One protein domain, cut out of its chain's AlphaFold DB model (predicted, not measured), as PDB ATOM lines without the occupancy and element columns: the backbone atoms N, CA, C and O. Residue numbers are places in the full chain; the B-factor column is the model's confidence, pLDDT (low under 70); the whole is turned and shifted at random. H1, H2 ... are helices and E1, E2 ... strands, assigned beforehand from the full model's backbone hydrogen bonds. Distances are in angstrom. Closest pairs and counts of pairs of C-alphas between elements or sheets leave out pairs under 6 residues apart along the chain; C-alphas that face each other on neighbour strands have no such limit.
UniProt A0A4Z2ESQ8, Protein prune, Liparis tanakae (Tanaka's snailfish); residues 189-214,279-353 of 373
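What this domain is: This is residues 189 to 214 and 279 to 353 of the 373 residues of the protein "Protein prune" of Liparis tanakae (Tanaka's snailfish) (UniProt A0A4Z2ESQ8). A twisted four-stranded sheet is covered on one face by three helices, H2, H3 and H4, and no named helix is on its other face. H1 lies off the sheet, and a long stretch, residues 196 to 214, leads from it past E4; residues 194 to 201 stand free. The 101 printed residues run H1 H2 E1 E2 H3 H4 E3 E4, with sheet order E1 E2 E3 E4, mixed, in a mixed class. The whole is compact, with radius of gyration of the C-alphas 14.0 A and spans of 40 by 32 by 24 A.

Where its parts are: Find C-alpha 189 at (228.302, 218.149, 272.775), where H1, residues 189 to 195, begins. Past the cut come H2, 281 to 287, E1, 289 to 292, E2, 298 to 303, and H3, 307 to 311. H4, 316 to 327, is 16.3 A long; E3, 331 to 339, is 26.5 A; E4, 345 to 352, is 22.8 A and ends at (212.246, 220.602, 264.615).

How they stand to each other: Look at hairpin E1 and E2, antiparallel, with N 290 and O 300 2.8 A apart. E2 and E3 are parallel, N 301 to O 333 2.8 A, in a strand-helix-strand unit, two parallel strands joined through H3 and H4, with a right-handed crossover. Hairpin E3 and E4 is antiparallel, N 334 to O 350 2.8 A. H2 and H4 touch at C-alphas 282 and 323, 6.7 A. H1 has 0 of 3 O i to N i+4 pairs within hydrogen-bond range and 2 of 4 O i to N i+3 pairs; H2, H3 and H4 have every O i to N i+4 pair.

The domain as a whole: C-alphas 214 and 279 are 33.8 A apart across the cut. Of the links printed whole, none is long. Residues 189 to 214 and 343 to 345 are under pLDDT 70.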
ATOM      1  N   LEU A 189     228.892 216.941 273.383       33.97
ATOM      2  CA  LEU A 189     228.302 218.149 272.775       33.97
ATOM      3  C   LEU A 189     229.283 218.970 271.919       33.97
ATOM      4  O   LEU A 189     228.850 219.667 271.001       33.97
ATOM      5  N   ARG A 190     230.602 218.856 272.136       32.88
ATOM      6  CA  ARG A 190     231.606 219.577 271.320       32.88
ATOM      7  C   ARG A 190     231.659 219.080 269.868       32.88
ATOM      8  O   ARG A 190     232.000 219.850 268.973       32.88
ATOM      9  N   HIS A 191     231.285 217.824 269.624       34.47
ATOM     10  CA  HIS A 191     231.371 217.186 268.306       34.47
ATOM     11  C   HIS A 191     230.153 217.447 267.409       34.47
ATOM     12  O   HIS A 191     230.283 217.450 266.186       34.47
ATOM     13  N   LEU A 192     228.988 217.750 267.990       34.97
ATOM     14  CA  LEU A 192     227.747 217.995 267.242       34.97
ATOM     15  C   LEU A 192     227.823 219.275 266.384       34.97
ATOM     16  O   LEU A 192     227.252 219.342 265.298       34.97
ATOM     17  N   ASN A 193     228.623 220.254 266.820       29.98
ATOM     18  CA  ASN A 193     228.839 221.533 266.137       29.98
ATOM     19  C   ASN A 193     229.595 221.395 264.791       29.98
ATOM     20  O   ASN A 193     229.493 222.256 263.920       29.98
ATOM     21  N   ALA A 194     230.348 220.306 264.591       31.86
ATOM     22  CA  ALA A 194     231.101 220.069 263.355       31.86
ATOM     23  C   ALA A 194     230.239 219.456 262.233       31.86
ATOM     24  O   ALA A 194     230.501 219.700 261.054       31.86
ATOM     25  N   SER A 195     229.200 218.701 262.597       34.66
ATOM     26  CA  SER A 195     228.415 217.875 261.669       34.66
ATOM     27  C   SER A 195     227.209 218.600 261.052       34.66
ATOM     28  O   SER A 195     226.659 218.129 260.060       34.66
ATOM     29  N   LEU A 196     226.816 219.762 261.588       34.34
ATOM     30  CA  LEU A 196     225.591 220.484 261.221       34.34
ATOM     31  C   LEU A 196     225.720 221.404 259.974       34.34
ATOM     32  O   LEU A 196     225.231 222.526 259.981       34.34
ATOM     33  N   ARG A 197     226.431 221.023 258.900       32.34
ATOM     34  CA  ARG A 197     226.699 221.947 257.760       32.34
ATOM     35  C   ARG A 197     225.891 221.721 256.479       32.34
ATOM     36  O   ARG A 197     225.947 222.577 255.597       32.34
ATOM     37  N   HIS A 198     225.109 220.648 256.339       35.78
ATOM     38  CA  HIS A 198     224.478 220.325 255.047       35.78
ATOM     39  C   HIS A 198     223.134 219.577 255.190       35.78
ATOM     40  O   HIS A 198     223.156 218.578 255.898       35.78
ATOM     41  N   LEU A 199     222.072 219.980 254.428       35.41
ATOM     42  CA  LEU A 199     221.023 219.120 253.744       35.41
ATOM     43  C   LEU A 199     219.472 219.166 253.979       35.41
ATOM     44  O   LEU A 199     218.923 218.391 254.745       35.41
ATOM     45  N   ASN A 200     218.701 219.875 253.135       29.55
ATOM     46  CA  ASN A 200     217.367 219.500 252.609       29.55
ATOM     47  C   ASN A 200     216.202 218.936 253.494       29.55
ATOM     48  O   ASN A 200     216.206 217.730 253.715       29.55
ATOM     49  N   ALA A 201     215.115 219.673 253.761       32.56
ATOM     50  CA  ALA A 201     213.728 219.185 253.953       32.56
ATOM     51  C   ALA A 201     213.190 218.858 255.368       32.56
ATOM     52  O   ALA A 201     213.910 218.626 256.333       32.56
ATOM     53  N   SER A 202     211.859 218.946 255.464       39.84
ATOM     54  CA  SER A 202     211.052 219.090 256.679       39.84
ATOM     55  C   SER A 202     210.781 217.776 257.409       39.84
ATOM     56  O   SER A 202     210.249 216.860 256.802       39.84
ATOM     57  N   LEU A 203     211.120 217.754 258.706       34.75
ATOM     58  CA  LEU A 203     211.023 216.645 259.666       34.75
ATOM     59  C   LEU A 203     211.714 215.345 259.205       34.75
ATOM     60  O   LEU A 203     211.234 214.633 258.328       34.75
ATOM     61  N   ARG A 204     212.846 215.001 259.829       36.06
ATOM     62  CA  ARG A 204     213.534 213.722 259.597       36.06
ATOM     63  C   ARG A 204     213.639 212.943 260.902       36.06
ATOM     64  O   ARG A 204     214.214 213.432 261.870       36.06
ATOM     65  N   ILE A 205     213.092 211.730 260.900       31.27
ATOM     66  CA  ILE A 205     213.397 210.698 261.891       31.27
ATOM     67  C   ILE A 205     214.796 210.179 261.554       31.27
ATOM     68  O   ILE A 205     215.015 209.683 260.446       31.27
ATOM     69  N   ILE A 206     215.746 210.309 262.477       36.06
ATOM     70  CA  ILE A 206     217.047 209.649 262.359       36.06
ATOM     71  C   ILE A 206     216.935 208.372 263.181       36.06
ATOM     72  O   ILE A 206     217.274 208.338 264.360       36.06
ATOM     73  N   THR A 207     216.380 207.323 262.578       29.02
ATOM     74  CA  THR A 207     216.546 205.979 263.125       29.02
ATOM     75  C   THR A 207     218.036 205.601 263.032       29.02
ATOM     76  O   THR A 207     218.820 206.147 262.259       29.02
ATOM     77  N   THR A 208     218.496 204.675 263.845       30.44
ATOM     78  CA  THR A 208     219.627 203.827 263.465       30.44
ATOM     79  C   THR A 208     219.053 202.427 263.512       30.44
ATOM     80  O   THR A 208     218.399 202.115 264.509       30.44
ATOM     81  N   PRO A 209     219.201 201.595 262.470       25.58
ATOM     82  CA  PRO A 209     218.773 200.219 262.596       25.58
ATOM     83  C   PRO A 209     219.669 199.575 263.656       25.58
ATOM     84  O   PRO A 209     220.884 199.777 263.638       25.58
ATOM     85  N   GLU A 210     219.026 198.900 264.603       31.83
ATOM     86  CA  GLU A 210     219.581 198.025 265.637       31.83
ATOM     87  C   GLU A 210     221.091 197.765 265.500       31.83
ATOM     88  O   GLU A 210     221.542 196.898 264.751       31.83
ATOM     89  N   ARG A 211     221.897 198.503 266.265       27.53
ATOM     90  CA  ARG A 211     223.225 198.030 266.653       27.53
ATOM     91  C   ARG A 211     223.216 197.812 268.150       27.53
ATOM     92  O   ARG A 211     223.496 198.713 268.931       27.53
ATOM     93  N   ILE A 212     222.893 196.574 268.505       25.59
ATOM     94  CA  ILE A 212     223.350 195.936 269.734       25.59
ATOM     95  C   ILE A 212     224.874 196.121 269.764       25.59
ATOM     96  O   ILE A 212     225.588 195.532 268.950       25.59
ATOM     97  N   ILE A 213     225.382 196.989 270.640       24.19
ATOM     98  CA  ILE A 213     226.820 197.071 270.917       24.19
ATOM     99  C   ILE A 213     227.113 196.018 271.985       24.19
ATOM    100  O   ILE A 213     227.282 196.320 273.159       24.19
ATOM    101  N   THR A 214     227.149 194.753 271.574       23.12
ATOM    102  CA  THR A 214     227.796 193.691 272.342       23.12
ATOM    103  C   THR A 214     229.238 193.604 271.858       23.12
ATOM    104  O   THR A 214     229.524 193.098 270.776       23.12
ATOM    105  N   LEU A 279     204.255 215.176 283.171       94.62
ATOM    106  CA  LEU A 279     204.783 216.335 282.451       94.62
ATOM    107  C   LEU A 279     204.059 216.547 281.115       94.62
ATOM    108  O   LEU A 279     203.799 215.611 280.349       94.62
ATOM    109  N   ASN A 280     203.764 217.806 280.801       94.69
ATOM    110  CA  ASN A 280     203.351 218.191 279.453       94.69
ATOM    111  C   ASN A 280     204.564 218.289 278.508       94.69
ATOM    112  O   ASN A 280     205.716 218.232 278.939       94.69
ATOM    113  N   THR A 281     204.320 218.452 277.207       94.62
ATOM    114  CA  THR A 281     205.394 218.469 276.198       94.62
ATOM    115  C   THR A 281     206.391 219.596 276.449       94.62
ATOM    116  O   THR A 281     207.594 219.368 276.411       94.62
ATOM    117  N   HIS A 282     205.915 220.797 276.782       94.75
ATOM    118  CA  HIS A 282     206.778 221.935 277.102       94.75
ATOM    119  C   HIS A 282     207.680 221.648 278.317       94.75
ATOM    120  O   HIS A 282     208.853 222.001 278.310       94.75
ATOM    121  N   GLN A 283     207.156 220.999 279.358       94.62
ATOM    122  CA  GLN A 283     207.924 220.602 280.542       94.62
ATOM    123  C   GLN A 283     208.945 219.504 280.223       94.62
ATOM    124  O   GLN A 283     210.094 219.614 280.639       94.62
ATOM    125  N   MET A 284     208.566 218.489 279.439       94.38
ATOM    126  CA  MET A 284     209.493 217.449 278.973       94.38
ATOM    127  C   MET A 284     210.670 218.045 278.195       94.38
ATOM    128  O   MET A 284     211.802 217.621 278.391       94.38
ATOM    129  N   LEU A 285     210.406 219.043 277.347       92.12
ATOM    130  CA  LEU A 285     211.438 219.720 276.564       92.12
ATOM    131  C   LEU A 285     212.397 220.544 277.425       92.12
ATOM    132  O   LEU A 285     213.567 220.619 277.073       92.12
ATOM    133  N   LEU A 286     211.922 221.154 278.517       90.75
ATOM    134  CA  LEU A 286     212.754 221.967 279.414       90.75
ATOM    135  C   LEU A 286     213.580 221.148 280.402       90.75
ATOM    136  O   LEU A 286     214.640 221.608 280.810       90.75
ATOM    137  N   LYS A 287     213.083 219.972 280.800       86.50
ATOM    138  CA  LYS A 287     213.625 219.167 281.902       86.50
ATOM    139  C   LYS A 287     215.133 218.926 281.813       86.50
ATOM    140  O   LYS A 287     215.819 219.020 282.821       86.50
ATOM    141  N   ASP A 288     215.627 218.612 280.621       82.94
ATOM    142  CA  ASP A 288     217.056 218.482 280.333       82.94
ATOM    143  C   ASP A 288     217.326 219.146 278.982       82.94
ATOM    144  O   ASP A 288     217.458 218.502 277.938       82.94
ATOM    145  N   MET A 289     217.272 220.480 278.996       83.19
ATOM    146  CA  MET A 289     217.526 221.311 277.829       83.19
ATOM    147  C   MET A 289     218.860 222.028 277.954       83.19
ATOM    148  O   MET A 289     219.164 222.657 278.964       83.19
ATOM    149  N   LYS A 290     219.608 222.043 276.858       77.88
ATOM    150  CA  LYS A 290     220.733 222.954 276.658       77.88
ATOM    151  C   LYS A 290     220.446 223.856 275.480       77.88
ATOM    152  O   LYS A 290     219.733 223.477 274.554       77.88
ATOM    153  N   SER A 291     221.015 225.051 275.504       74.56
ATOM    154  CA  SER A 291     220.913 225.975 274.383       74.56
ATOM    155  C   SER A 291     222.281 226.483 273.968       74.56
ATOM    156  O   SER A 291     223.197 226.606 274.781       74.56
ATOM    157  N   VAL A 292     222.420 226.748 272.677       72.56
ATOM    158  CA  VAL A 292     223.599 227.379 272.092       72.56
ATOM    159  C   VAL A 292     223.103 228.527 271.230       72.56
ATOM    160  O   VAL A 292     222.301 228.320 270.323       72.56
ATOM    161  N   SER A 293     223.577 229.734 271.524       71.19
ATOM    162  CA  SER A 293     223.251 230.938 270.757       71.19
ATOM    163  C   SER A 293     224.443 231.345 269.894       71.19
ATOM    164  O   SER A 293     225.595 231.262 270.325       71.19
ATOM    165  N   GLY A 294     224.184 231.772 268.661       72.50
ATOM    166  CA  GLY A 294     225.224 232.124 267.698       72.50
ATOM    167  C   GLY A 294     224.626 232.654 266.401       72.50
ATOM    168  O   GLY A 294     223.757 233.516 266.421       72.50
ATOM    169  N   ARG A 295     225.067 232.126 265.250       74.75
ATOM    170  CA  ARG A 295     224.388 232.397 263.963       74.75
ATOM    171  C   ARG A 295     222.989 231.783 263.891       74.75
ATOM    172  O   ARG A 295     222.175 232.247 263.105       74.75
ATOM    173  N   LEU A 296     222.778 230.713 264.651       76.25
ATOM    174  CA  LEU A 296     221.503 230.056 264.874       76.25
ATOM    175  C   LEU A 296     221.362 229.846 266.376       76.25
ATOM    176  O   LEU A 296     222.339 229.477 267.035       76.25
ATOM    177  N   ASN A 297     220.156 230.039 266.886       78.88
ATOM    178  CA  ASN A 297     219.786 229.680 268.242       78.88
ATOM    179  C   ASN A 297     219.299 228.232 268.236       78.88
ATOM    180  O   ASN A 297     218.256 227.917 267.657       78.88
ATOM    181  N   VAL A 298     220.068 227.341 268.851       82.12
ATOM    182  CA  VAL A 298     219.783 225.905 268.868       82.12
ATOM    183  C   VAL A 298     219.415 225.472 270.278       82.12
ATOM    184  O   VAL A 298     220.219 225.624 271.197       82.12
ATOM    185  N   GLY A 299     218.224 224.902 270.439       80.88
ATOM    186  CA  GLY A 299     217.830 224.153 271.629       80.88
ATOM    187  C   GLY A 299     218.142 222.668 271.447       80.88
ATOM    188  O   GLY A 299     217.966 222.122 270.360       80.88
ATOM    189  N   ILE A 300     218.605 222.000 272.496       83.25
ATOM    190  CA  ILE A 300     218.858 220.558 272.529       83.25
ATOM    191  C   ILE A 300     218.156 220.015 273.767       83.25
ATOM    192  O   ILE A 300     218.602 220.286 274.876       83.25
ATOM    193  N   SER A 301     217.076 219.264 273.578       84.62
ATOM    194  CA  SER A 301     216.281 218.678 274.662       84.62
ATOM    195  C   SER A 301     216.483 217.172 274.727       84.62
ATOM    196  O   SER A 301     216.322 216.481 273.716       84.62
ATOM    197  N   VAL A 302     216.783 216.657 275.917       83.88
ATOM    198  CA  VAL A 302     216.771 215.224 276.219       83.88
ATOM    199  C   VAL A 302     215.397 214.832 276.763       83.88
ATOM    200  O   VAL A 302     214.896 215.425 277.714       83.88
ATOM    201  N   ILE A 303     214.774 213.828 276.153       86.38
ATOM    202  CA  ILE A 303     213.423 213.365 276.478       86.38
ATOM    203  C   ILE A 303     213.479 211.900 276.900       86.38
ATOM    204  O   ILE A 303     213.905 211.038 276.134       86.38
ATOM    205  N   TYR A 304     212.973 211.594 278.088       86.38
ATOM    206  CA  TYR A 304     212.978 210.241 278.649       86.38
ATOM    207  C   TYR A 304     211.764 209.404 278.205       86.38
ATOM    208  O   TYR A 304     211.006 208.889 279.024       86.38
ATOM    209  N   LEU A 305     211.542 209.308 276.892       87.12
ATOM    210  CA  LEU A 305     210.515 208.472 276.260       87.12
ATOM    211  C   LEU A 305     211.078 207.830 274.988       87.12
ATOM    212  O   LEU A 305     211.991 208.392 274.392       87.12
ATOM    213  N   PRO A 306     210.524 206.706 274.506       84.00
ATOM    214  CA  PRO A 306     210.795 206.244 273.147       84.00
ATOM    215  C   PRO A 306     210.390 207.306 272.113       84.00
ATOM    216  O   PRO A 306     209.380 207.998 272.290       84.00
ATOM    217  N   LEU A 307     211.155 207.428 271.024       80.81
ATOM    218  CA  LEU A 307     210.924 208.453 270.002       80.81
ATOM    219  C   LEU A 307     209.531 208.327 269.384       80.81
ATOM    220  O   LEU A 307     208.823 209.317 269.231       80.81
ATOM    221  N   GLU A 308     209.121 207.103 269.079       81.19
ATOM    222  CA  GLU A 308     207.841 206.770 268.461       81.19
ATOM    223  C   GLU A 308     206.677 207.201 269.355       81.19
ATOM    224  O   GLU A 308     205.700 207.773 268.874       81.19
ATOM    225  N   VAL A 309     206.809 206.991 270.668       87.69
ATOM    226  CA  VAL A 309     205.816 207.406 271.667       87.69
ATOM    227  C   VAL A 309     205.759 208.928 271.765       87.69
ATOM    228  O   VAL A 309     204.673 209.505 271.813       87.69
ATOM    229  N   PHE A 310     206.915 209.598 271.763       86.44
ATOM    230  CA  PHE A 310     206.962 211.057 271.801       86.44
ATOM    231  C   PHE A 310     206.326 211.683 270.552       86.44
ATOM    232  O   PHE A 310     205.530 212.611 270.680       86.44
ATOM    233  N   LEU A 311     206.607 211.139 269.362       82.75
ATOM    234  CA  LEU A 311     206.067 211.617 268.084       82.75
ATOM    235  C   LEU A 311     204.546 211.441 267.951       82.75
ATOM    236  O   LEU A 311     203.913 212.175 267.196       82.75
ATOM    237  N   GLN A 312     203.949 210.500 268.685       86.12
ATOM    238  CA  GLN A 312     202.504 210.244 268.673       86.12
ATOM    239  C   GLN A 312     201.692 211.196 269.568       86.12
ATOM    240  O   GLN A 312     200.463 211.099 269.614       86.12
ATOM    241  N   ARG A 313     202.335 212.123 270.290       88.00
ATOM    242  CA  ARG A 313     201.638 213.069 271.173       88.00
ATOM    243  C   ARG A 313     200.720 214.001 270.375       88.00
ATOM    244  O   ARG A 313     201.118 214.607 269.381       88.00
ATOM    245  N   ALA A 314     199.478 214.143 270.835       89.31
ATOM    246  CA  ALA A 314     198.494 215.006 270.192       89.31
ATOM    247  C   ALA A 314     198.956 216.472 270.200       89.31
ATOM    248  O   ALA A 314     199.364 216.990 271.234       89.31
ATOM    249  N   GLY A 315     198.880 217.144 269.047       88.56
ATOM    250  CA  GLY A 315     199.262 218.555 268.924       88.56
ATOM    251  C   GLY A 315     200.770 218.832 268.967       88.56
ATOM    252  O   GLY A 315     201.150 220.001 268.974       88.56
ATOM    253  N   LEU A 316     201.623 217.797 268.941       89.19
ATOM    254  CA  LEU A 316     203.073 217.924 269.108       89.19
ATOM    255  C   LEU A 316     203.706 218.995 268.211       89.19
ATOM    256  O   LEU A 316     204.490 219.803 268.691       89.19
ATOM    257  N   GLU A 317     203.375 219.032 266.919       85.75
ATOM    258  CA  GLU A 317     203.966 220.005 265.988       85.75
ATOM    259  C   GLU A 317     203.646 221.455 266.384       85.75
ATOM    260  O   GLU A 317     204.526 222.318 266.362       85.75
ATOM    261  N   ALA A 318     202.407 221.720 266.804       89.12
ATOM    262  CA  ALA A 318     201.993 223.037 267.278       89.12
ATOM    263  C   ALA A 318     202.686 223.402 268.601       89.12
ATOM    264  O   ALA A 318     203.103 224.547 268.779       89.12
ATOM    265  N   GLU A 319     202.863 222.432 269.499       93.94
ATOM    266  CA  GLU A 319     203.580 222.625 270.762       93.94
ATOM    267  C   GLU A 319     205.078 222.887 270.543       93.94
ATOM    268  O   GLU A 319     205.611 223.828 271.128       93.94
ATOM    269  N   LEU A 320     205.746 222.131 269.663       90.75
ATOM    270  CA  LEU A 320     207.147 222.355 269.279       90.75
ATOM    271  C   LEU A 320     207.328 223.717 268.598       90.75
ATOM    272  O   LEU A 320     208.281 224.441 268.893       90.75
ATOM    273  N   SER A 321     206.386 224.093 267.728       88.81
ATOM    274  CA  SER A 321     206.339 225.406 267.083       88.81
ATOM    275  C   SER A 321     206.238 226.528 268.115       88.81
ATOM    276  O   SER A 321     207.082 227.426 268.133       88.81
ATOM    277  N   GLY A 322     205.255 226.450 269.015       93.88
ATOM    278  CA  GLY A 322     205.064 227.429 270.083       93.88
ATOM    279  C   GLY A 322     206.262 227.506 271.027       93.88
ATOM    280  O   GLY A 322     206.662 228.600 271.415       93.88
ATOM    281  N   PHE A 323     206.878 226.364 271.344       94.75
ATOM    282  CA  PHE A 323     208.084 226.285 272.163       94.75
ATOM    283  C   PHE A 323     209.264 227.027 271.525       94.75
ATOM    284  O   PHE A 323     209.860 227.894 272.164       94.75
ATOM    285  N   CYS A 324     209.558 226.749 270.251       90.62
ATOM    286  CA  CYS A 324     210.656 227.399 269.534       90.62
ATOM    287  C   CYS A 324     210.418 228.903 269.367       90.62
ATOM    288  O   CYS A 324     211.335 229.683 269.594       90.62
ATOM    289  N   LEU A 325     209.188 229.323 269.044       93.50
ATOM    290  CA  LEU A 325     208.843 230.744 268.931       93.50
ATOM    291  C   LEU A 325     208.982 231.475 270.271       93.50
ATOM    292  O   LEU A 325     209.508 232.583 270.315       93.50
ATOM    293  N   LYS A 326     208.534 230.852 271.368       95.00
ATOM    294  CA  LYS A 326     208.585 231.437 272.712       95.00
ATOM    295  C   LYS A 326     210.014 231.600 273.227       95.00
ATOM    296  O   LYS A 326     210.300 232.596 273.882       95.00
ATOM    297  N   LEU A 327     210.886 230.625 272.962       92.06
ATOM    298  CA  LEU A 327     212.279 230.636 273.422       92.06
ATOM    299  C   LEU A 327     213.261 231.197 272.383       92.06
ATOM    300  O   LEU A 327     214.445 231.328 272.674       92.06
ATOM    301  N   GLY A 328     212.781 231.553 271.189       91.25
ATOM    302  CA  GLY A 328     213.600 232.133 270.127       91.25
ATOM    303  C   GLY A 328     214.587 231.148 269.496       91.25
ATOM    304  O   GLY A 328     215.676 231.562 269.098       91.25
ATOM    305  N   PHE A 329     214.237 229.860 269.420       86.62
ATOM    306  CA  PHE A 329     215.067 228.836 268.781       86.62
ATOM    307  C   PHE A 329     214.797 228.737 267.279       86.62
ATOM    308  O   PHE A 329     213.662 228.541 266.845       86.62
ATOM    309  N   ASP A 330     215.870 228.778 266.493       83.12
ATOM    310  CA  ASP A 330     215.850 228.502 265.058       83.12
ATOM    311  C   ASP A 330     215.805 226.998 264.770       83.12
ATOM    312  O   ASP A 330     215.267 226.576 263.745       83.12
ATOM    313  N   LEU A 331     216.386 226.183 265.655       82.31
ATOM    314  CA  LEU A 331     216.450 224.725 265.557       82.31
ATOM    315  C   LEU A 331     216.315 224.104 266.948       82.31
ATOM    316  O   LEU A 331     216.996 224.509 267.882       82.31
ATOM    317  N   LEU A 332     215.480 223.081 267.066       84.94
ATOM    318  CA  LEU A 332     215.323 222.271 268.264       84.94
ATOM    319  C   LEU A 332     215.704 220.826 267.945       84.94
ATOM    320  O   LEU A 332     215.044 220.165 267.143       84.94
ATOM    321  N   LEU A 333     216.774 220.342 268.566       83.62
ATOM    322  CA  LEU A 333     217.186 218.946 268.532       83.62
ATOM    323  C   LEU A 333     216.530 218.202 269.693       83.62
ATOM    324  O   LEU A 333     216.617 218.616 270.844       83.62
ATOM    325  N   LEU A 334     215.878 217.095 269.373       82.00
ATOM    326  CA  LEU A 334     215.151 216.242 270.299       82.00
ATOM    327  C   LEU A 334     215.914 214.928 270.404       82.00
ATOM    328  O   LEU A 334     215.895 214.122 269.472       82.00
ATOM    329  N   MET A 335     216.606 214.722 271.517       80.62
ATOM    330  CA  MET A 335     217.285 213.465 271.809       80.62
ATOM    331  C   MET A 335     216.413 212.657 272.747       80.62
ATOM    332  O   MET A 335     216.185 213.054 273.883       80.62
ATOM    333  N   THR A 336     215.917 211.519 272.299       78.50
ATOM    334  CA  THR A 336     215.092 210.666 273.142       78.50
ATOM    335  C   THR A 336     215.937 209.551 273.736       78.50
ATOM    336  O   THR A 336     216.860 209.053 273.088       78.50
ATOM    337  N   ILE A 337     215.642 209.158 274.967       78.94
ATOM    338  CA  ILE A 337     216.306 208.053 275.645       78.94
ATOM    339  C   ILE A 337     215.269 207.195 276.368       78.94
ATOM    340  O   ILE A 337     214.435 207.687 277.128       78.94
ATOM    341  N   SER A 338     215.328 205.894 276.132       78.50
ATOM    342  CA  SER A 338     214.529 204.889 276.828       78.50
ATOM    343  C   SER A 338     215.398 203.685 277.171       78.50
ATOM    344  O   SER A 338     216.544 203.593 276.735       78.50
ATOM    345  N   LEU A 339     214.869 202.769 277.974       75.81
ATOM    346  CA  LEU A 339     215.539 201.518 278.308       75.81
ATOM    347  C   LEU A 339     214.857 200.348 277.603       75.81
ATOM    348  O   LEU A 339     213.628 200.305 277.538       75.81
ATOM    349  N   SER A 340     215.653 199.409 277.097       72.19
ATOM    350  CA  SER A 340     215.178 198.097 276.656       72.19
ATOM    351  C   SER A 340     214.779 197.221 277.854       72.19
ATOM    352  O   SER A 340     215.062 197.540 279.013       72.19
ATOM    353  N   GLU A 341     214.186 196.055 277.577       75.31
ATOM    354  CA  GLU A 341     213.944 195.024 278.597       75.31
ATOM    355  C   GLU A 341     215.241 194.574 279.297       75.31
ATOM    356  O   GLU A 341     215.231 194.282 280.492       75.31
ATOM    357  N   SER A 342     216.373 194.594 278.583       73.19
ATOM    358  CA  SER A 342     217.713 194.289 279.101       73.19
ATOM    359  C   SER A 342     218.383 195.450 279.855       73.19
ATOM    360  O   SER A 342     219.549 195.327 280.218       73.19
ATOM    361  N   GLN A 343     217.672 196.554 280.128       68.75
ATOM    362  CA  GLN A 343     218.213 197.778 280.750       68.75
ATOM    363  C   GLN A 343     219.284 198.494 279.908       68.75
ATOM    364  O   GLN A 343     220.072 199.283 280.434       68.75
ATOM    365  N   GLU A 344     219.294 198.273 278.595       66.50
ATOM    366  CA  GLU A 344     220.204 198.959 277.680       66.50
ATOM    367  C   GLU A 344     219.579 200.266 277.152       66.50
ATOM    368  O   GLU A 344     218.381 200.299 276.854       66.50
ATOM    369  N   PRO A 345     220.359 201.360 277.016       66.44
ATOM    370  CA  PRO A 345     219.889 202.595 276.398       66.44
ATOM    371  C   PRO A 345     219.451 202.388 274.951       66.44
ATOM    372  O   PRO A 345     220.253 202.006 274.102       66.44
ATOM    373  N   ILE A 346     218.232 202.812 274.639       73.00
ATOM    374  CA  ILE A 346     217.772 203.060 273.275       73.00
ATOM    375  C   ILE A 346     217.699 204.571 273.087       73.00
ATOM    376  O   ILE A 346     217.125 205.280 273.917       73.00
ATOM    377  N   ARG A 347     218.302 205.075 272.008       77.12
ATOM    378  CA  ARG A 347     218.361 206.509 271.708       77.12
ATOM    379  C   ARG A 347     217.683 206.809 270.387       77.12
ATOM    380  O   ARG A 347     217.921 206.119 269.402       77.12
ATOM    381  N   GLY A 348     216.885 207.866 270.375       73.56
ATOM    382  CA  GLY A 348     216.306 208.433 269.165       73.56
ATOM    383  C   GLY A 348     216.766 209.870 268.974       73.56
ATOM    384  O   GLY A 348     217.125 210.558 269.931       73.56
ATOM    385  N   LEU A 349     216.764 210.328 267.727       77.94
ATOM    386  CA  LEU A 349     217.080 211.709 267.390       77.94
ATOM    387  C   LEU A 349     216.057 212.240 266.387       77.94
ATOM    388  O   LEU A 349     215.807 211.639 265.338       77.94
ATOM    389  N   ALA A 350     215.492 213.397 266.707       77.88
ATOM    390  CA  ALA A 350     214.640 214.173 265.823       77.88
ATOM    391  C   ALA A 350     215.046 215.649 265.856       77.88
ATOM    392  O   ALA A 350     215.731 216.111 266.766       77.88
ATOM    393  N   ALA A 351     214.626 216.396 264.842       80.81
ATOM    394  CA  ALA A 351     214.876 217.825 264.749       80.81
ATOM    395  C   ALA A 351     213.609 218.559 264.307       80.81
ATOM    396  O   ALA A 351     212.922 218.129 263.375       80.81
ATOM    397  N   PHE A 352     213.333 219.691 264.947       84.31
ATOM    398  CA  PHE A 352     212.246 220.602 264.615       84.31
ATOM    399  C   PHE A 352     212.803 222.000 264.328       84.31
ATOM    400  O   PHE A 352     213.716 222.468 264.997       84.31
ATOM    401  N   SER A 353     212.273 222.683 263.318       85.06
ATOM    402  CA  SER A 353     212.625 224.072 263.000       85.06
ATOM    403  C   SER A 353     211.579 224.644 262.052       85.06
ATOM    404  O   SER A 353     211.071 223.907 261.206       85.06
TER     405      SER A 353